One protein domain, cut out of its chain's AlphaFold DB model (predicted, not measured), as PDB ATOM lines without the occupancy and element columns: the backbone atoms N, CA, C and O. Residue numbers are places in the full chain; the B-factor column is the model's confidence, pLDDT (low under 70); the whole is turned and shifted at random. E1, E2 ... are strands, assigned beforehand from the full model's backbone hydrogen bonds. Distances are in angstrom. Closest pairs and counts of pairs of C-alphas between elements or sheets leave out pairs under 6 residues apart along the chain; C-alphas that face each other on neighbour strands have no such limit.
ATOM      1  N   ASN A  31      42.654 -56.964  24.189       90.81
ATOM      2  CA  ASN A  31      42.120 -56.214  23.068       90.81
ATOM      3  C   ASN A  31      40.650 -55.867  23.280       90.81
ATOM      4  O   ASN A  31      39.854 -56.714  23.697       90.81
ATOM      5  N   GLY A  32      40.287 -54.644  22.923       92.81
ATOM      6  CA  GLY A  32      38.902 -54.201  22.912       92.81
ATOM      7  C   GLY A  32      38.704 -52.828  23.525       92.81
ATOM      8  O   GLY A  32      39.651 -52.145  23.918       92.81
ATOM      9  N   ASN A  33      37.436 -52.441  23.573       95.38
ATOM     10  CA  ASN A  33      37.001 -51.183  24.150       95.38
ATOM     11  C   ASN A  33      36.797 -51.337  25.660       95.38
ATOM     12  O   ASN A  33      36.267 -52.351  26.117       95.38
ATOM     13  N   TYR A  34      37.208 -50.322  26.411       96.69
ATOM     14  CA  TYR A  34      36.953 -50.187  27.839       96.69
ATOM     15  C   TYR A  34      36.325 -48.819  28.075       96.69
ATOM     16  O   TYR A  34      36.703 -47.836  27.435       96.69
ATOM     17  N   TRP A  35      35.384 -48.752  29.006       96.75
ATOM     18  CA  TRP A  35      34.597 -47.559  29.288       96.75
ATOM     19  C   TRP A  35      34.813 -47.097  30.717       96.75
ATOM     20  O   TRP A  35      34.987 -47.914  31.620       96.75
ATOM     21  N   PHE A  36      34.809 -45.781  30.909       97.12
ATOM     22  CA  PHE A  36      35.020 -45.159  32.204       97.12
ATOM     23  C   PHE A  36      34.066 -45.729  33.249       97.12
ATOM     24  O   PHE A  36      32.848 -45.729  33.068       97.12
ATOM     25  N   ARG A  37      34.637 -46.170  34.366       96.56
ATOM     26  CA  ARG A  37      33.892 -46.573  35.554       96.56
ATOM     27  C   ARG A  37      34.125 -45.589  36.683       96.56
ATOM     28  O   ARG A  37      33.165 -45.124  37.275       96.56
ATOM     29  N   SER A  38      35.378 -45.265  36.980       97.50
ATOM     30  CA  SER A  38      35.697 -44.365  38.085       97.50
ATOM     31  C   SER A  38      37.060 -43.713  37.919       97.50
ATOM     32  O   SER A  38      37.932 -44.252  37.243       97.50
ATOM     33  N   ALA A  39      37.278 -42.599  38.610       97.94
ATOM     34  CA  ALA A  39      38.597 -42.018  38.808       97.94
ATOM     35  C   ALA A  39      38.819 -41.700  40.286       97.94
ATOM     36  O   ALA A  39      37.876 -41.411  41.012       97.94
ATOM     37  N   THR A  40      40.058 -41.751  40.753       98.06
ATOM     38  CA  THR A  40      40.430 -41.319  42.103       98.06
ATOM     39  C   THR A  40      41.660 -40.440  42.026       98.06
ATOM     40  O   THR A  40      42.625 -40.790  41.353       98.06
ATOM     41  N   ILE A  41      41.618 -39.311  42.723       98.06
ATOM     42  CA  ILE A  41      42.764 -38.445  42.961       98.06
ATOM     43  C   ILE A  41      43.174 -38.627  44.418       98.06
ATOM     44  O   ILE A  41      42.360 -38.430  45.320       98.06
ATOM     45  N   ASN A  42      44.430 -38.998  44.643       98.06
ATOM     46  CA  ASN A  42      45.067 -38.968  45.956       98.06
ATOM     47  C   ASN A  42      46.182 -37.924  45.922       98.06
ATOM     48  O   ASN A  42      46.966 -37.909  44.977       98.06
ATOM     49  N   VAL A  43      46.249 -37.058  46.927       98.25
ATOM     50  CA  VAL A  43      47.267 -36.018  47.075       98.25
ATOM     51  C   VAL A  43      47.829 -36.078  48.482       98.25
ATOM     52  O   VAL A  43      47.089 -36.139  49.469       98.25
ATOM     53  N   ARG A  44      49.153 -36.017  48.572       98.31
ATOM     54  CA  ARG A  44      49.910 -36.036  49.818       98.31
ATOM     55  C   ARG A  44      50.948 -34.932  49.819       98.31
ATOM     56  O   ARG A  44      51.418 -34.492  48.773       98.31
ATOM     57  N   ASN A  45      51.357 -34.533  51.012       98.19
ATOM     58  CA  ASN A  45      52.598 -33.798  51.187       98.19
ATOM     59  C   ASN A  45      53.764 -34.699  50.740       98.19
ATOM     60  O   ASN A  45      53.913 -35.814  51.244       98.19
ATOM     61  N   TYR A  46      54.582 -34.231  49.797       97.62
ATOM     62  CA  TYR A  46      55.660 -35.034  49.219       97.62
ATOM     63  C   TYR A  46      56.732 -35.422  50.251       97.62
ATOM     64  O   TYR A  46      57.302 -36.509  50.154       97.62
ATOM     65  N   GLU A  47      56.983 -34.583  51.255       96.69
ATOM     66  CA  GLU A  47      58.022 -34.796  52.267       96.69
ATOM     67  C   GLU A  47      57.534 -35.695  53.408       96.69
ATOM     68  O   GLU A  47      58.162 -36.702  53.731       96.69
ATOM     69  N   THR A  48      56.394 -35.352  54.011       97.69
ATOM     70  CA  THR A  48      55.878 -36.034  55.213       97.69
ATOM     71  C   THR A  48      54.976 -37.219  54.893       97.69
ATOM     72  O   THR A  48      54.668 -38.013  55.779       97.69
ATOM     73  N   LYS A  49      54.528 -37.328  53.636       96.81
ATOM     74  CA  LYS A  49      53.534 -38.299  53.156       96.81
ATOM     75  C   LYS A  49      52.159 -38.178  53.823       96.81
ATOM     76  O   LYS A  49      51.321 -39.059  53.634       96.81
ATOM     77  N   ALA A  50      51.906 -37.093  54.557       97.62
ATOM     78  CA  ALA A  50      50.596 -36.800  55.123       97.62
ATOM     79  C   ALA A  50      49.558 -36.609  54.009       97.62
ATOM     80  O   ALA A  50      49.836 -35.945  53.007       97.62
ATOM     81  N   GLU A  51      48.368 -37.183  54.186       97.62
ATOM     82  CA  GLU A  51      47.259 -36.998  53.252       97.62
ATOM     83  C   GLU A  51      46.801 -35.538  53.247       97.62
ATOM     84  O   GLU A  51      46.600 -34.927  54.296       97.62
ATOM     85  N   VAL A  52      46.641 -34.996  52.043       97.44
ATOM     86  CA  VAL A  52      46.090 -33.661  51.793       97.44
ATOM     87  C   VAL A  52      44.672 -33.787  51.251       97.44
ATOM     88  O   VAL A  52      43.772 -33.074  51.689       97.44
ATOM     89  N   LEU A  53      44.464 -34.705  50.306       96.38
ATOM     90  CA  LEU A  53      43.171 -34.935  49.679       96.38
ATOM     91  C   LEU A  53      43.078 -36.366  49.158       96.38
ATOM     92  O   LEU A  53      43.980 -36.843  48.475       96.38
ATOM     93  N   THR A  54      41.922 -36.988  49.357       97.75
ATOM     94  CA  THR A  54      41.471 -38.113  48.540       97.75
ATOM     95  C   THR A  54      40.084 -37.791  48.001       97.75
ATOM     96  O   THR A  54      39.186 -37.431  48.761       97.75
ATOM     97  N   HIS A  55      39.897 -37.910  46.690       97.56
ATOM     98  CA  HIS A  55      38.603 -37.699  46.052       97.56
ATOM     99  C   HIS A  55      38.337 -38.767  44.997       97.56
ATOM    100  O   HIS A  55      39.176 -39.006  44.131       97.56
ATOM    101  N   THR A  56      37.156 -39.385  45.051       97.31
ATOM    102  CA  THR A  56      36.750 -40.451  44.130       97.31
ATOM    103  C   THR A  56      35.519 -40.036  43.336       97.31
ATOM    104  O   THR A  56      34.492 -39.654  43.894       97.31
ATOM    105  N   PHE A  57      35.629 -40.178  42.022       96.44
ATOM    106  CA  PHE A  57      34.586 -40.006  41.026       96.44
ATOM    107  C   PHE A  57      34.069 -41.386  40.617       96.44
ATOM    108  O   PHE A  57      34.822 -42.177  40.053       96.44
ATOM    109  N   ASN A  58      32.805 -41.694  40.903       94.75
ATOM    110  CA  ASN A  58      32.221 -43.023  40.673       94.75
ATOM    111  C   ASN A  58      31.533 -43.177  39.309       94.75
ATOM    112  O   ASN A  58      31.055 -44.261  38.991       94.75
ATOM    113  N   ASP A  59      31.440 -42.093  38.541       91.38
ATOM    114  CA  ASP A  59      30.830 -42.058  37.214       91.38
ATOM    115  C   ASP A  59      31.182 -40.749  36.480       91.38
ATOM    116  O   ASP A  59      31.800 -39.834  37.034       91.38
ATOM    117  N   THR A  60      30.760 -40.635  35.222       90.44
ATOM    118  CA  THR A  60      31.035 -39.463  34.379       90.44
ATOM    119  C   THR A  60      30.311 -38.190  34.820       90.44
ATOM    120  O   THR A  60      30.719 -37.095  34.431       90.44
ATOM    121  N   THR A  61      29.245 -38.299  35.618       89.19
ATOM    122  CA  THR A  61      28.513 -37.145  36.156       89.19
ATOM    123  C   THR A  61      29.234 -36.537  37.353       89.19
ATOM    124  O   THR A  61      29.251 -35.313  37.493       89.19
ATOM    125  N   SER A  62      29.883 -37.379  38.160       90.25
ATOM    126  CA  SER A  62      30.670 -36.977  39.322       90.25
ATOM    127  C   SER A  62      31.962 -36.249  38.946       90.25
ATOM    128  O   SER A  62      32.417 -35.419  39.720       90.25
ATOM    129  N   LEU A  63      32.500 -36.464  37.735       90.06
ATOM    130  CA  LEU A  63      33.701 -35.780  37.223       90.06
ATOM    131  C   LEU A  63      33.564 -34.247  37.129       90.06
ATOM    132  O   LEU A  63      34.559 -33.535  36.977       90.06
ATOM    133  N   LYS A  64      32.342 -33.710  37.231       87.81
ATOM    134  CA  LYS A  64      32.104 -32.264  37.279       87.81
ATOM    135  C   LYS A  64      32.869 -31.631  38.444       87.81
ATOM    136  O   LYS A  64      32.641 -31.963  39.601       87.81
ATOM    137  N   GLY A  65      33.715 -30.650  38.138       84.75
ATOM    138  CA  GLY A  65      34.511 -29.946  39.145       84.75
ATOM    139  C   GLY A  65      35.851 -30.603  39.472       84.75
ATOM    140  O   GLY A  65      36.506 -30.156  40.408       84.75
ATOM    141  N   ILE A  66      36.297 -31.604  38.703       88.88
ATOM    142  CA  ILE A  66      37.654 -32.163  38.825       88.88
ATOM    143  C   ILE A  66      38.747 -31.084  38.720       88.88
ATOM    144  O   ILE A  66      39.732 -31.135  39.447       88.88
ATOM    145  N   ASN A  67      38.521 -30.051  37.903       86.62
ATOM    146  CA  ASN A  67      39.387 -28.874  37.752       86.62
ATOM    147  C   ASN A  67      39.438 -27.948  38.981       86.62
ATOM    148  O   ASN A  67      40.258 -27.036  39.016       86.62
ATOM    149  N   LYS A  68      38.562 -28.146  39.973       88.62
ATOM    150  CA  LYS A  68      38.558 -27.388  41.235       88.62
ATOM    151  C   LYS A  68      39.392 -28.060  42.319       88.62
ATOM    152  O   LYS A  68      39.553 -27.492  43.396       88.62
ATOM    153  N   LEU A  69      39.863 -29.280  42.075       92.12
ATOM    154  CA  LEU A  69      40.727 -29.976  43.011       92.12
ATOM    155  C   LEU A  69      42.158 -29.429  42.893       92.12
ATOM    156  O   LEU A  69      42.577 -29.059  41.797       92.12
ATOM    157  N   PRO A  70      42.931 -29.400  43.991       91.31
ATOM    158  CA  PRO A  70      44.327 -28.977  44.004       91.31
ATOM    159  C   PRO A  70      45.244 -30.040  43.373       91.31
ATOM    160  O   PRO A  70      46.222 -30.443  43.986       91.31
ATOM    161  N   PHE A  71      44.921 -30.516  42.171       92.38
ATOM    162  CA  PHE A  71      45.679 -31.498  41.399       92.38
ATOM    163  C   PHE A  71      45.817 -31.000  39.950       92.38
ATOM    164  O   PHE A  71      44.862 -30.411  39.435       92.38
ATOM    165  N   PRO A  72      46.971 -31.196  39.284       90.12
ATOM    166  CA  PRO A  72      47.163 -30.743  37.915       90.12
ATOM    167  C   PRO A  72      46.126 -31.339  36.965       90.12
ATOM    168  O   PRO A  72      45.594 -32.433  37.168       90.12
ATOM    169  N   ILE A  73      45.819 -30.598  35.908       84.75
ATOM    170  CA  ILE A  73      44.844 -31.034  34.917       84.75
ATOM    171  C   ILE A  73      45.456 -32.172  34.086       84.75
ATOM    172  O   ILE A  73      46.448 -31.974  33.387       84.75
ATOM    173  N   HIS A  74      44.820 -33.344  34.129       87.19
ATOM    174  CA  HIS A  74      45.166 -34.522  33.326       87.19
ATOM    175  C   HIS A  74      44.014 -34.923  32.404       87.19
ATOM    176  O   HIS A  74      42.848 -34.719  32.765       87.19
ATOM    177  N   PRO A  75      44.305 -35.524  31.235       88.69
ATOM    178  CA  PRO A  75      43.269 -36.063  30.369       88.69
ATOM    179  C   PRO A  75      42.530 -37.202  31.078       88.69
ATOM    180  O   PRO A  75      43.143 -38.148  31.574       88.69
ATOM    181  N   ILE A  76      41.198 -37.132  31.103       92.38
ATOM    182  CA  ILE A  76      40.360 -38.212  31.630       92.38
ATOM    183  C   ILE A  76      39.821 -39.037  30.470       92.38
ATOM    184  O   ILE A  76      39.111 -38.517  29.612       92.38
ATOM    185  N   PHE A  77      40.119 -40.335  30.446       95.19
ATOM    186  CA  PHE A  77      39.591 -41.238  29.426       95.19
ATOM    187  C   PHE A  77      38.126 -41.579  29.703       95.19
ATOM    188  O   PHE A  77      37.815 -42.224  30.700       95.19
ATOM    189  N   LEU A  78      37.229 -41.190  28.796       94.50
ATOM    190  CA  LEU A  78      35.840 -41.652  28.785       94.50
ATOM    191  C   LEU A  78      35.748 -43.088  28.255       94.50
ATOM    192  O   LEU A  78      34.993 -43.911  28.769       94.50
ATOM    193  N   SER A  79      36.533 -43.384  27.225       95.69
ATOM    194  CA  SER A  79      36.713 -44.723  26.680       95.69
ATOM    195  C   SER A  79      38.121 -44.875  26.119       95.69
ATOM    196  O   SER A  79      38.756 -43.895  25.720       95.69
ATOM    197  N   VAL A  80      38.608 -46.111  26.079       96.62
ATOM    198  CA  VAL A  80      39.868 -46.464  25.421       96.62
ATOM    199  C   VAL A  80      39.682 -47.693  24.551       96.62
ATOM    200  O   VAL A  80      38.908 -48.588  24.884       96.62
ATOM    201  N   TYR A  81      40.449 -47.758  23.470       95.44
ATOM    202  CA  TYR A  81      40.695 -48.981  22.731       95.44
ATOM    203  C   TYR A  81      42.105 -49.467  23.051       95.44
ATOM    204  O   TYR A  81      43.094 -48.757  22.831       95.44
ATOM    205  N   ILE A  82      42.184 -50.682  23.584       94.75
ATOM    206  CA  ILE A  82      43.444 -51.354  23.882       94.75
ATOM    207  C   ILE A  82      43.738 -52.342  22.760       94.75
ATOM    208  O   ILE A  82      42.874 -53.128  22.368       94.75
ATOM    209  N   GLN A  83      44.974 -52.322  22.267       91.56
ATOM    210  CA  GLN A  83      45.475 -53.258  21.270       91.56
ATOM    211  C   GLN A  83      46.830 -53.802  21.711       91.56
ATOM    212  O   GLN A  83      47.773 -53.055  21.960       91.56
ATOM    213  N   SER A  84      46.930 -55.125  21.809       88.81
ATOM    214  CA  SER A  84      48.133 -55.841  22.235       88.81
ATOM    215  C   SER A  84      48.673 -55.339  23.582       88.81
ATOM    216  O   SER A  84      49.876 -55.161  23.747       88.81
ATOM    217  N   GLY A  85      47.768 -55.075  24.533       89.06
ATOM    218  CA  GLY A  85      48.099 -54.574  25.872       89.06
ATOM    219  C   GLY A  85      48.514 -53.099  25.942       89.06
ATOM    220  O   GLY A  85      48.901 -52.645  27.013       89.06
ATOM    221  N   LYS A  86      48.436 -52.348  24.838       91.56
ATOM    222  CA  LYS A  86      48.781 -50.920  24.782       91.56
ATOM    223  C   LYS A  86      47.561 -50.066  24.455       91.56
ATOM    224  O   LYS A  86      46.651 -50.518  23.759       91.56
ATOM    225  N   LEU A  87      47.563 -48.822  24.925       95.25
ATOM    226  CA  LEU A  87      46.587 -47.811  24.521       95.25
ATOM    227  C   LEU A  87      46.784 -47.468  23.035       95.25
ATOM    228  O   LEU A  87      47.876 -47.065  22.642       95.25
ATOM    229  N   ALA A  88      45.737 -47.631  22.224       94.50
ATOM    230  CA  ALA A  88      45.786 -47.410  20.775       94.50
ATOM    231  C   ALA A  88      44.853 -46.284  20.300       94.50
ATOM    232  O   ALA A  88      45.169 -45.581  19.341       94.50
ATOM    233  N   ALA A  89      43.722 -46.078  20.976       95.25
ATOM    234  CA  ALA A  89      42.830 -44.940  20.755       95.25
ATOM    235  C   ALA A  89      42.084 -44.599  22.050       95.25
ATOM    236  O   ALA A  89      41.961 -45.448  22.936       95.25
ATOM    237  N   CYS A  90      41.556 -43.385  22.162       95.06
ATOM    238  CA  CYS A  90      40.677 -43.020  23.271       95.06
ATOM    239  C   CYS A  90      39.709 -41.895  22.919       95.06
ATOM    240  O   CYS A  90      39.960 -41.098  22.017       95.06
ATOM    241  N   THR A  91      38.651 -41.779  23.714       93.44
ATOM    242  CA  THR A  91      37.814 -40.582  23.788       93.44
ATOM    243  C   THR A  91      38.060 -39.904  25.128       93.44
ATOM    244  O   THR A  91      37.997 -40.561  26.171       93.44
ATOM    245  N   LEU A  92      38.330 -38.597  25.128       92.19
ATOM    246  CA  LEU A  92      38.530 -37.840  26.366       92.19
ATOM    247  C   LEU A  92      37.200 -37.307  26.903       92.19
ATOM    248  O   LEU A  92      36.356 -36.836  26.149       92.19
ATOM    249  N   TRP A  93      37.008 -37.339  28.218       90.31
ATOM    250  CA  TRP A  93      35.814 -36.791  28.865       90.31
ATOM    251  C   TRP A  93      35.765 -35.257  28.785       90.31
ATOM    252  O   TRP A  93      34.689 -34.687  28.615       90.31
ATOM    253  N   ASN A  94      36.925 -34.596  28.861       82.81
ATOM    254  CA  ASN A  94      37.037 -33.137  28.947       82.81
ATOM    255  C   ASN A  94      36.447 -32.422  27.718       82.81
ATOM    256  O   ASN A  94      35.690 -31.463  27.863       82.81
ATOM    257  N   ASN A  95      36.745 -32.923  26.515       83.06
ATOM    258  CA  ASN A  95      36.319 -32.318  25.248       83.06
ATOM    259  C   ASN A  95      35.475 -33.249  24.363       83.06
ATOM    260  O   ASN A  95      35.002 -32.828  23.310       83.06
ATOM    261  N   LEU A  96      35.236 -34.496  24.793       86.25
ATOM    262  CA  LEU A  96      34.488 -35.514  24.043       86.25
ATOM    263  C   LEU A  96      35.085 -35.842  22.665       86.25
ATOM    264  O   LEU A  96      34.401 -36.428  21.825       86.25
ATOM    265  N   ALA A  97      36.350 -35.486  22.426       87.50
ATOM    266  CA  ALA A  97      37.035 -35.751  21.174       87.50
ATOM    267  C   ALA A  97      37.698 -37.134  21.178       87.50
ATOM    268  O   ALA A  97      38.134 -37.653  22.211       87.50
ATOM    269  N   GLU A  98      37.762 -37.723  19.986       91.19
ATOM    270  CA  GLU A  98      38.446 -38.983  19.712       91.19
ATOM    271  C   GLU A  98      39.898 -38.717  19.313       91.19
ATOM    272  O   GLU A  98      40.190 -37.824  18.512       91.19
ATOM    273  N   TYR A  99      40.800 -39.538  19.836       92.56
ATOM    274  CA  TYR A  99      42.228 -39.465  19.584       92.56
ATOM    275  C   TYR A  99      42.758 -40.829  19.155       92.56
ATOM    276  O   TYR A  99      42.479 -41.850  19.787       92.56
ATOM    277  N   ASN A 100      43.586 -40.819  18.115       94.00
ATOM    278  CA  ASN A 100      44.521 -41.899  17.846       94.00
ATOM    279  C   ASN A 100      45.701 -41.764  18.805       94.00
ATOM    280  O   ASN A 100      46.185 -40.654  19.046       94.00
ATOM    281  N   VAL A 101      46.188 -42.886  19.325       92.19
ATOM    282  CA  VAL A 101      47.352 -42.894  20.206       92.19
ATOM    283  C   VAL A 101      48.526 -43.526  19.483       92.19
ATOM    284  O   VAL A 101      48.493 -44.688  19.081       92.19
ATOM    285  N   ILE A 102      49.578 -42.732  19.306       90.19
ATOM    286  CA  ILE A 102      50.820 -43.154  18.661       90.19
ATOM    287  C   ILE A 102      51.990 -43.052  19.644       90.19
ATOM    288  O   ILE A 102      51.800 -42.784  20.832       90.19
ATOM    289  N   ASN A 103      53.209 -43.286  19.152       88.50
ATOM    290  CA  ASN A 103      54.427 -43.255  19.963       88.50
ATOM    291  C   ASN A 103      54.329 -44.195  21.179       88.50
ATOM    292  O   ASN A 103      54.454 -43.779  22.321       88.50
ATOM    293  N   GLU A 104      54.002 -45.463  20.918       84.62
ATOM    294  CA  GLU A 104      53.871 -46.510  21.942       84.62
ATOM    295  C   GLU A 104      52.810 -46.263  23.028       84.62
ATOM    296  O   GLU A 104      52.899 -46.830  24.114       84.62
ATOM    297  N   GLY A 105      51.770 -45.481  22.727       83.25
ATOM    298  CA  GLY A 105      50.698 -45.203  23.684       83.25
ATOM    299  C   GLY A 105      50.843 -43.852  24.387       83.25
ATOM    300  O   GLY A 105      50.176 -43.631  25.391       83.25
ATOM    301  N   MET A 106      51.723 -42.971  23.908       89.06
ATOM    302  CA  MET A 106      52.118 -41.746  24.611       89.06
ATOM    303  C   MET A 106      51.585 -40.458  23.991       89.06
ATOM    304  O   MET A 106      51.413 -39.472  24.700       89.06
ATOM    305  N   LEU A 107      51.365 -40.426  22.678       92.38
ATOM    306  CA  LEU A 107      51.006 -39.197  21.971       92.38
ATOM    307  C   LEU A 107      49.578 -39.285  21.445       92.38
ATOM    308  O   LEU A 107      49.276 -40.117  20.590       92.38
ATOM    309  N   LEU A 108      48.725 -38.399  21.950       92.88
ATOM    310  CA  LEU A 108      47.336 -38.233  21.547       92.88
ATOM    311  C   LEU A 108      47.263 -37.295  20.342       92.88
ATOM    312  O   LEU A 108      47.551 -36.098  20.447       92.88
ATOM    313  N   LEU A 109      46.846 -37.844  19.204       91.69
ATOM    314  CA  LEU A 109      46.565 -37.105  17.977       91.69
ATOM    315  C   LEU A 109      45.060 -37.122  17.697       91.69
ATOM    316  O   LEU A 109      44.496 -38.215  17.628       91.69
ATOM    317  N   PRO A 110      44.401 -35.963  17.514       89.88
ATOM    318  CA  PRO A 110      42.988 -35.922  17.146       89.88
ATOM    319  C   PRO A 110      42.693 -36.827  15.942       89.88
ATOM    320  O   PRO A 110      43.400 -36.788  14.936       89.88
ATOM    321  N   ALA A 111      41.659 -37.664  16.040       83.38
ATOM    322  CA  ALA A 111      41.325 -38.641  14.999       83.38
ATOM    323  C   ALA A 111      40.695 -38.006  13.743       83.38
ATOM    324  O   ALA A 111      40.641 -38.639  12.689       83.38
ATOM    325  N   LYS A 112      40.221 -36.759  13.844       75.56
ATOM    326  CA  LYS A 112      39.719 -35.936  12.737       75.56
ATOM    327  C   LYS A 112      40.277 -34.523  12.898       75.56
ATOM    328  O   LYS A 112      40.304 -34.022  14.021       75.56
ATOM    329  N   GLU A 113      40.666 -33.873  11.802       58.38
ATOM    330  CA  GLU A 113      40.785 -32.411  11.783       58.38
ATOM    331  C   GLU A 113      39.388 -31.864  12.094       58.38
ATOM    332  O   GLU A 113      38.429 -32.106  11.362       58.38
ATOM    333  N   SER A 114      39.216 -31.258  13.263       50.06
ATOM    334  CA  SER A 114      37.910 -30.811  13.723       50.06
ATOM    335  C   SER A 114      37.462 -29.576  12.935       50.06
ATOM    336  O   SER A 114      37.605 -28.458  13.415       50.06
ATOM    337  N   GLU A 115      36.830 -29.760  11.774       45.19
ATOM    338  CA  GLU A 115      35.938 -28.761  11.147       45.19
ATOM    339  C   GLU A 115      34.601 -28.630  11.904       45.19
ATOM    340  O   GLU A 115      33.532 -28.423  11.333       45.19
ATOM    341  N   LYS A 116      34.617 -28.779  13.226       46.53
ATOM    342  CA  LYS A 116      33.455 -28.450  14.034       46.53
ATOM    343  C   LYS A 116      33.833 -27.271  14.903       46.53
ATOM    344  O   LYS A 116      34.656 -27.413  15.802       46.53
ATOM    345  N   GLU A 117      33.161 -26.149  14.653       44.03
ATOM    346  CA  GLU A 117      32.755 -25.192  15.682       44.03
ATOM    347  C   GLU A 117      31.969 -25.959  16.765       44.03
ATOM    348  O   GLU A 117      30.749 -25.882  16.878       44.03
ATOM    349  N   ILE A 118      32.651 -26.817  17.524       50.56
ATOM    350  CA  ILE A 118      32.169 -27.226  18.830       50.56
ATOM    351  C   ILE A 118      32.540 -26.032  19.673       50.56
ATOM    352  O   ILE A 118      33.723 -25.811  19.915       50.56
ATOM    353  N   ASP A 119      31.537 -25.227  20.011       46.66
ATOM    354  CA  ASP A 119      31.653 -24.155  20.990       46.66
ATOM    355  C   ASP A 119      32.540 -24.681  22.133       46.66
ATOM    356  O   ASP A 119      32.150 -25.668  22.778       46.66
ATOM    357  N   PRO A 120      33.790 -24.190  22.269       46.84
ATOM    358  CA  PRO A 120      34.756 -24.807  23.153       46.84
ATOM    359  C   PRO A 120      34.140 -24.765  24.536       46.84
ATOM    360  O   PRO A 120      33.863 -23.693  25.080       46.84
ATOM    361  N   LYS A 121      33.871 -25.940  25.114       51.88
ATOM    362  CA  LYS A 121      33.497 -25.968  26.522       51.88
ATOM    363  C   LYS A 121      34.621 -25.241  27.264       51.88
ATOM    364  O   LYS A 121      35.785 -25.533  26.988       51.88
ATOM    365  N   PRO A 122      34.311 -24.342  28.210       47.09
ATOM    366  CA  PRO A 122      35.299 -23.501  28.892       47.09
ATOM    367  C   PRO A 122      36.375 -24.269  29.694       47.09
ATOM    368  O   PRO A 122      37.170 -23.653  30.393       47.09
ATOM    369  N   GLU A 123      36.406 -25.602  29.615       53.12
ATOM    370  CA  GLU A 123      37.311 -26.502  30.330       53.12
ATOM    371  C   GLU A 123      38.280 -27.272  29.400       53.12
ATOM    372  O   GLU A 123      39.032 -28.117  29.890       53.12
ATOM    373  N   ASP A 124      38.294 -27.002  28.084       60.09
ATOM    374  CA  ASP A 124      39.248 -27.610  27.136       60.09
ATOM    375  C   ASP A 124      40.633 -26.940  27.225       60.09
ATOM    376  O   ASP A 124      41.050 -26.166  26.368       60.09
ATOM    377  N   ASN A 125      41.338 -27.201  28.326       60.34
ATOM    378  CA  ASN A 125      42.652 -26.618  28.620       60.34
ATOM    379  C   ASN A 125      43.828 -27.428  28.035       60.34
ATOM    380  O   ASN A 125      44.973 -27.223  28.441       60.34
ATOM    381  N   PHE A 126      43.576 -28.374  27.124       65.31
ATOM    382  CA  PHE A 126      44.615 -29.257  26.589       65.31
ATOM    383  C   PHE A 126      45.109 -28.782  25.225       65.31
ATOM    384  O   PHE A 126      44.330 -28.518  24.313       65.31
ATOM    385  N   SER A 127      46.429 -28.750  25.043       61.56
ATOM    386  CA  SER A 127      47.002 -28.635  23.705       61.56
ATOM    387  C   SER A 127      46.684 -29.899  22.909       61.56
ATOM    388  O   SER A 127      46.880 -31.006  23.405       61.56
ATOM    389  N   SER A 128      46.237 -29.751  21.665       69.00
ATOM    390  CA  SER A 128      46.161 -30.854  20.704       69.00
ATOM    391  C   SER A 128      47.223 -30.610  19.626       69.00
ATOM    392  O   SER A 128      47.134 -29.590  18.940       69.00
ATOM    393  N   PRO A 129      48.245 -31.477  19.473       83.00
ATOM    394  CA  PRO A 129      48.455 -32.776  20.135       83.00
ATOM    395  C   PRO A 129      48.816 -32.703  21.630       83.00
ATOM    396  O   PRO A 129      49.405 -31.720  22.083       83.00
ATOM    397  N   TYR A 130      48.523 -33.780  22.374       87.81
ATOM    398  CA  TYR A 130      48.853 -33.913  23.803       87.81
ATOM    399  C   TYR A 130      49.780 -35.105  24.058       87.81
ATOM    400  O   TYR A 130      49.512 -36.220  23.610       87.81
ATOM    401  N   SER A 131      50.861 -34.888  24.808       91.00
ATOM    402  CA  SER A 131      51.758 -35.966  25.241       91.00
ATOM    403  C   SER A 131      51.394 -36.406  26.655       91.00
ATOM    404  O   SER A 131      51.450 -35.604  27.583       91.00
ATOM    405  N   LEU A 132      51.035 -37.678  26.819       90.94
ATOM    406  CA  LEU A 132      50.844 -38.290  28.130       90.94
ATOM    407  C   LEU A 132      52.167 -38.310  28.909       90.94
ATOM    408  O   LEU A 132      53.251 -38.352  28.322       90.94
ATOM    409  N   SER A 133      52.074 -38.300  30.240       88.75
ATOM    410  CA  SER A 133      53.246 -38.391  31.117       88.75
ATOM    411  C   SER A 133      54.019 -39.692  30.870       88.75
ATOM    412  O   SER A 133      53.412 -40.755  30.915       88.75
ATOM    413  N   PRO A 134      55.353 -39.676  30.703       88.00
ATOM    414  CA  PRO A 134      56.145 -40.904  30.539       88.00
ATOM    415  C   PRO A 134      56.136 -41.810  31.771       88.00
ATOM    416  O   PRO A 134      56.617 -42.935  31.708       88.00
ATOM    417  N   LEU A 135      55.600 -41.317  32.888       91.06
ATOM    418  CA  LEU A 135      55.461 -42.060  34.133       91.06
ATOM    419  C   LEU A 135      54.089 -42.727  34.278       91.06
ATOM    420  O   LEU A 135      53.866 -43.407  35.280       91.06
ATOM    421  N   TYR A 136      53.158 -42.525  33.334       94.25
ATOM    422  CA  TYR A 136      51.866 -43.188  33.433       94.25
ATOM    423  C   TYR A 136      52.018 -44.702  33.259       94.25
ATOM    424  O   TYR A 136      52.881 -45.188  32.528       94.25
ATOM    425  N   THR A 137      51.151 -45.461  33.924       95.62
ATOM    426  CA  THR A 137      51.088 -46.920  33.775       95.62
ATOM    427  C   THR A 137      49.697 -47.361  33.353       95.62
ATOM    428  O   THR A 137      48.708 -46.714  33.696       95.62
ATOM    429  N   LEU A 138      49.636 -48.466  32.610       95.81
ATOM    430  CA  LEU A 138      48.416 -49.187  32.255       95.81
ATOM    431  C   LEU A 138      48.539 -50.620  32.776       95.81
ATOM    432  O   LEU A 138      49.430 -51.355  32.349       95.81
ATOM    433  N   THR A 139      47.639 -51.025  33.666       96.00
ATOM    434  CA  THR A 139      47.484 -52.422  34.095       96.00
ATOM    435  C   THR A 139      46.139 -52.964  33.629       96.00
ATOM    436  O   THR A 139      45.140 -52.244  33.611       96.00
ATOM    437  N   ILE A 140      46.107 -54.229  33.204       94.81
ATOM    438  CA  ILE A 140      44.890 -54.871  32.695       94.81
ATOM    439  C   ILE A 140      44.681 -56.194  33.423       94.81
ATOM    440  O   ILE A 140      45.443 -57.141  33.241       94.81
ATOM    441  N   GLU A 141      43.614 -56.274  34.210       92.00
ATOM    442  CA  GLU A 141      43.270 -57.426  35.044       92.00
ATOM    443  C   GLU A 141      41.809 -57.827  34.802       92.00
ATOM    444  O   GLU A 141      40.874 -57.065  35.060       92.00
ATOM    445  N   GLY A 142      41.602 -59.024  34.249       88.50
ATOM    446  CA  GLY A 142      40.323 -59.440  33.678       88.50
ATOM    447  C   GLY A 142      39.786 -58.403  32.687       88.50
ATOM    448  O   GLY A 142      40.433 -58.094  31.685       88.50
ATOM    449  N   ASN A 143      38.617 -57.855  33.016       92.25
ATOM    450  CA  ASN A 143      37.910 -56.826  32.251       92.25
ATOM    451  C   ASN A 143      38.208 -55.405  32.713       92.25
ATOM    452  O   ASN A 143      37.522 -54.482  32.296       92.25
ATOM    453  N   THR A 144      39.181 -55.205  33.594       95.31
ATOM    454  CA  THR A 144      39.484 -53.886  34.144       95.31
ATOM    455  C   THR A 144      40.795 -53.384  33.567       95.31
ATOM    456  O   THR A 144      41.810 -54.063  33.669       95.31
ATOM    457  N   ALA A 145      40.773 -52.188  32.986       96.94
ATOM    458  CA  ALA A 145      41.961 -51.431  32.626       96.94
ATOM    459  C   ALA A 145      42.133 -50.286  33.627       96.94
ATOM    460  O   ALA A 145      41.214 -49.491  33.826       96.94
ATOM    461  N   THR A 146      43.304 -50.198  34.249       98.12
ATOM    462  CA  THR A 146      43.628 -49.152  35.221       98.12
ATOM    463  C   THR A 146      44.782 -48.316  34.698       98.12
ATOM    464  O   THR A 146      45.877 -48.829  34.479       98.12
ATOM    465  N   PHE A 147      44.534 -47.023  34.515       97.94
ATOM    466  CA  PHE A 147      45.559 -46.041  34.194       97.94
ATOM    467  C   PHE A 147      45.956 -45.296  35.461       97.94
ATOM    468  O   PHE A 147      45.084 -44.858  36.209       97.94
ATOM    469  N   THR A 148      47.251 -45.124  35.695       97.75
ATOM    470  CA  THR A 148      47.756 -44.365  36.846       97.75
ATOM    471  C   THR A 148      48.715 -43.289  36.374       97.75
ATOM    472  O   THR A 148      49.691 -43.606  35.702       97.75
ATOM    473  N   PHE A 149      48.450 -42.041  36.752       96.50
ATOM    474  CA  PHE A 149      49.247 -40.858  36.439       96.50
ATOM    475  C   PHE A 149      49.830 -40.285  37.736       96.50
ATOM    476  O   PHE A 149      49.131 -39.561  38.452       96.50
ATOM    477  N   PRO A 150      51.075 -40.646  38.089       96.50
ATOM    478  CA  PRO A 150      51.769 -40.050  39.221       96.50
ATOM    479  C   PRO A 150      52.349 -38.684  38.842       96.50
ATOM    480  O   PRO A 150      52.834 -38.491  37.724       96.50
ATOM    481  N   GLU A 151      52.353 -37.752  39.792       94.81
ATOM    482  CA  GLU A 151      52.948 -36.433  39.600       94.81
ATOM    483  C   GLU A 151      53.485 -35.837  40.903       94.81
ATOM    484  O   GLU A 151      52.890 -35.989  41.969       94.81
ATOM    485  N   ILE A 152      54.603 -35.117  40.799       96.00
ATOM    486  CA  ILE A 152      55.136 -34.264  41.863       96.00
ATOM    487  C   ILE A 152      55.037 -32.825  41.364       96.00
ATOM    488  O   ILE A 152      55.572 -32.505  40.303       96.00
ATOM    489  N   TYR A 153      54.354 -31.966  42.113       96.00
ATOM    490  CA  TYR A 153      54.023 -30.614  41.665       96.00
ATOM    491  C   TYR A 153      53.964 -29.621  42.828       96.00
ATOM    492  O   TYR A 153      53.867 -29.989  44.000       96.00
ATOM    493  N   GLY A 154      54.042 -28.333  42.493       96.25
ATOM    494  CA  GLY A 154      53.771 -27.238  43.420       96.25
ATOM    495  C   GLY A 154      52.337 -26.735  43.275       96.25
ATOM    496  O   GLY A 154      51.756 -26.796  42.192       96.25
ATOM    497  N   ASN A 155      51.776 -26.208  44.357       94.38
ATOM    498  CA  ASN A 155      50.469 -25.559  44.373       94.38
ATOM    499  C   ASN A 155      50.548 -24.341  45.305       94.38
ATOM    500  O   ASN A 155      51.125 -24.442  46.382       94.38
ATOM    501  N   SER A 156      50.002 -23.194  44.891       94.38
ATOM    502  CA  SER A 156      50.102 -21.926  45.631       94.38
ATOM    503  C   SER A 156      49.445 -21.944  47.011       94.38
ATOM    504  O   SER A 156      49.808 -21.132  47.858       94.38
ATOM    505  N   ASP A 157      48.502 -22.858  47.240       94.44
ATOM    506  CA  ASP A 157      47.798 -22.993  48.516       94.44
ATOM    507  C   ASP A 157      48.646 -23.719  49.574       94.44
ATOM    508  O   ASP A 157      48.297 -23.726  50.756       94.44
ATOM    509  N   TYR A 158      49.772 -24.318  49.170       94.94
ATOM    510  CA  TYR A 158      50.640 -25.111  50.033       94.94
ATOM    511  C   TYR A 158      52.076 -24.587  49.985       94.94
ATOM    512  O   TYR A 158      52.642 -24.317  48.932       94.94
ATOM    513  N   ASN A 159      52.711 -24.490  51.150       96.12
ATOM    514  CA  ASN A 159      54.115 -24.094  51.277       96.12
ATOM    515  C   ASN A 159      55.093 -25.283  51.172       96.12
ATOM    516  O   ASN A 159      56.253 -25.156  51.559       96.12
ATOM    517  N   PHE A 160      54.627 -26.429  50.674       96.31
ATOM    518  CA  PHE A 160      55.397 -27.654  50.480       96.31
ATOM    519  C   PHE A 160      55.034 -28.313  49.141       96.31
ATOM    520  O   PHE A 160      53.915 -28.127  48.652       96.31
ATOM    521  N   PRO A 161      55.947 -29.098  48.540       97.50
ATOM    522  CA  PRO A 161      55.641 -29.864  47.339       97.50
ATOM    523  C   PRO A 161      54.580 -30.936  47.610       97.50
ATOM    524  O   PRO A 161      54.534 -31.546  48.684       97.50
ATOM    525  N   LEU A 162      53.745 -31.189  46.606       98.19
ATOM    526  CA  LEU A 162      52.715 -32.216  46.628       98.19
ATOM    527  C   LEU A 162      53.127 -33.403  45.764       98.19
ATOM    528  O   LEU A 162      53.747 -33.251  44.714       98.19
ATOM    529  N   GLU A 163      52.742 -34.590  46.213       97.50
ATOM    530  CA  GLU A 163      52.767 -35.824  45.439       97.50
ATOM    531  C   GLU A 163      51.326 -36.247  45.215       97.50
ATOM    532  O   GLU A 163      50.576 -36.435  46.175       97.50
ATOM    533  N   GLY A 164      50.925 -36.369  43.958       97.19
ATOM    534  CA  GLY A 164      49.580 -36.769  43.605       97.19
ATOM    535  C   GLY A 164      49.553 -37.964  42.672       97.19
ATOM    536  O   GLY A 164      50.516 -38.287  41.980       97.19
ATOM    537  N   THR A 165      48.422 -38.647  42.667       97.62
ATOM    538  CA  THR A 165      48.152 -39.757  41.765       97.62
ATOM    539  C   THR A 165      46.715 -39.662  41.291       97.62
ATOM    540  O   THR A 165      45.796 -39.660  42.110       97.62
ATOM    541  N   LEU A 166      46.534 -39.617  39.974       97.69
ATOM    542  CA  LEU A 166      45.248 -39.853  39.334       97.69
ATOM    543  C   LEU A 166      45.188 -41.310  38.876       97.69
ATOM    544  O   LEU A 166      45.979 -41.739  38.039       97.69
ATOM    545  N   THR A 167      44.219 -42.055  39.390       98.25
ATOM    546  CA  THR A 167      43.922 -43.424  38.966       98.25
ATOM    547  C   THR A 167      42.595 -43.437  38.226       98.25
ATOM    548  O   THR A 167      41.575 -43.073  38.804       98.25
ATOM    549  N   ILE A 168      42.586 -43.871  36.967       98.38
ATOM    550  CA  ILE A 168      41.386 -44.028  36.139       98.38
ATOM    551  C   ILE A 168      41.126 -45.518  35.950       98.38
ATOM    552  O   ILE A 168      41.998 -46.252  35.497       98.38
ATOM    553  N   VAL A 169      39.914 -45.955  36.263       98.25
ATOM    554  CA  VAL A 169      39.463 -47.336  36.111       98.25
ATOM    555  C   VAL A 169      38.430 -47.385  34.995       98.25
ATOM    556  O   VAL A 169      37.398 -46.710  35.055       98.25
ATOM    557  N   LEU A 170      38.700 -48.216  33.994       97.88
ATOM    558  CA  LEU A 170      37.798 -48.510  32.892       97.88
ATOM    559  C   LEU A 170      37.470 -50.000  32.868       97.88
ATOM    560  O   LEU A 170      38.292 -50.836  33.240       97.88
ATOM    561  N   VAL A 171      36.267 -50.338  32.420       96.06
ATOM    562  CA  VAL A 171      35.794 -51.722  32.329       96.06
ATOM    563  C   VAL A 171      35.442 -52.088  30.899       96.06
ATOM    564  O   VAL A 171      34.837 -51.296  30.183       96.06
TER     565      VAL A 171
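This is residues 31 to 171 of the 180 residues of an uncharacterized protein of Dysgonomonas sp. 37-18 (UniProt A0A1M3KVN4). One twisted antiparallel sheet makes two wings that meet along the first part of the long strand E1: a wall of E2, E1, E9, E8 and E7, and a smaller wing of E3, E4, E5 and E6. Residues 58 to 76 loop across one face of the wall, and a longer loop, 111 to 136, joins E6 to E7. The printed part has 141 residues, no named helix and nine strands, E1 to E9 in chain order; it is all strand, though under half of the residues are in named elements. It is compact, radius of gyration of the C-alphas 15.4 A, spanning 44 by 38 by 29 A.

Find C-alpha 32 at (38.902, -54.201, 22.912); E1, residues 32 to 45, runs 37.5 A from there and bends by 61 degrees at residue 35. Then come E2, 51 to 57; E3, 77 to 83; E4, 86 to 92; E5, 98 to 102; E6, 107 to 110; E7, 137 to 141; E8, 144 to 153, 28.5 A; and E9, 162 to 171, 29.5 A, ending at C-alpha 171 (35.794, -51.722, 32.329).

The sheet is branched at E1: E2 and E3 lie on one side, E9 on the other. Look for N 41 and O 55, 2.8 A, to E2; N 34 and O 80, 2.9 A, to E3; N 40 and O 167, 2.8 A, to E9. E3 E4 E5 E6 and E7 E8 E9 are meanders, each strand the antiparallel neighbour of the one before; see N 81 and O 89, 2.8 A, and N 147 and O 168, 2.8 A. E2, E6 and E7 are edge strands.

The C-alphas farthest apart, Thr 48 and Glu 115, are 48.9 A apart. The printed part has no cut; the links E2 to E3 and E6 to E7 are long. Residues 113 to 128 have pLDDT under 70.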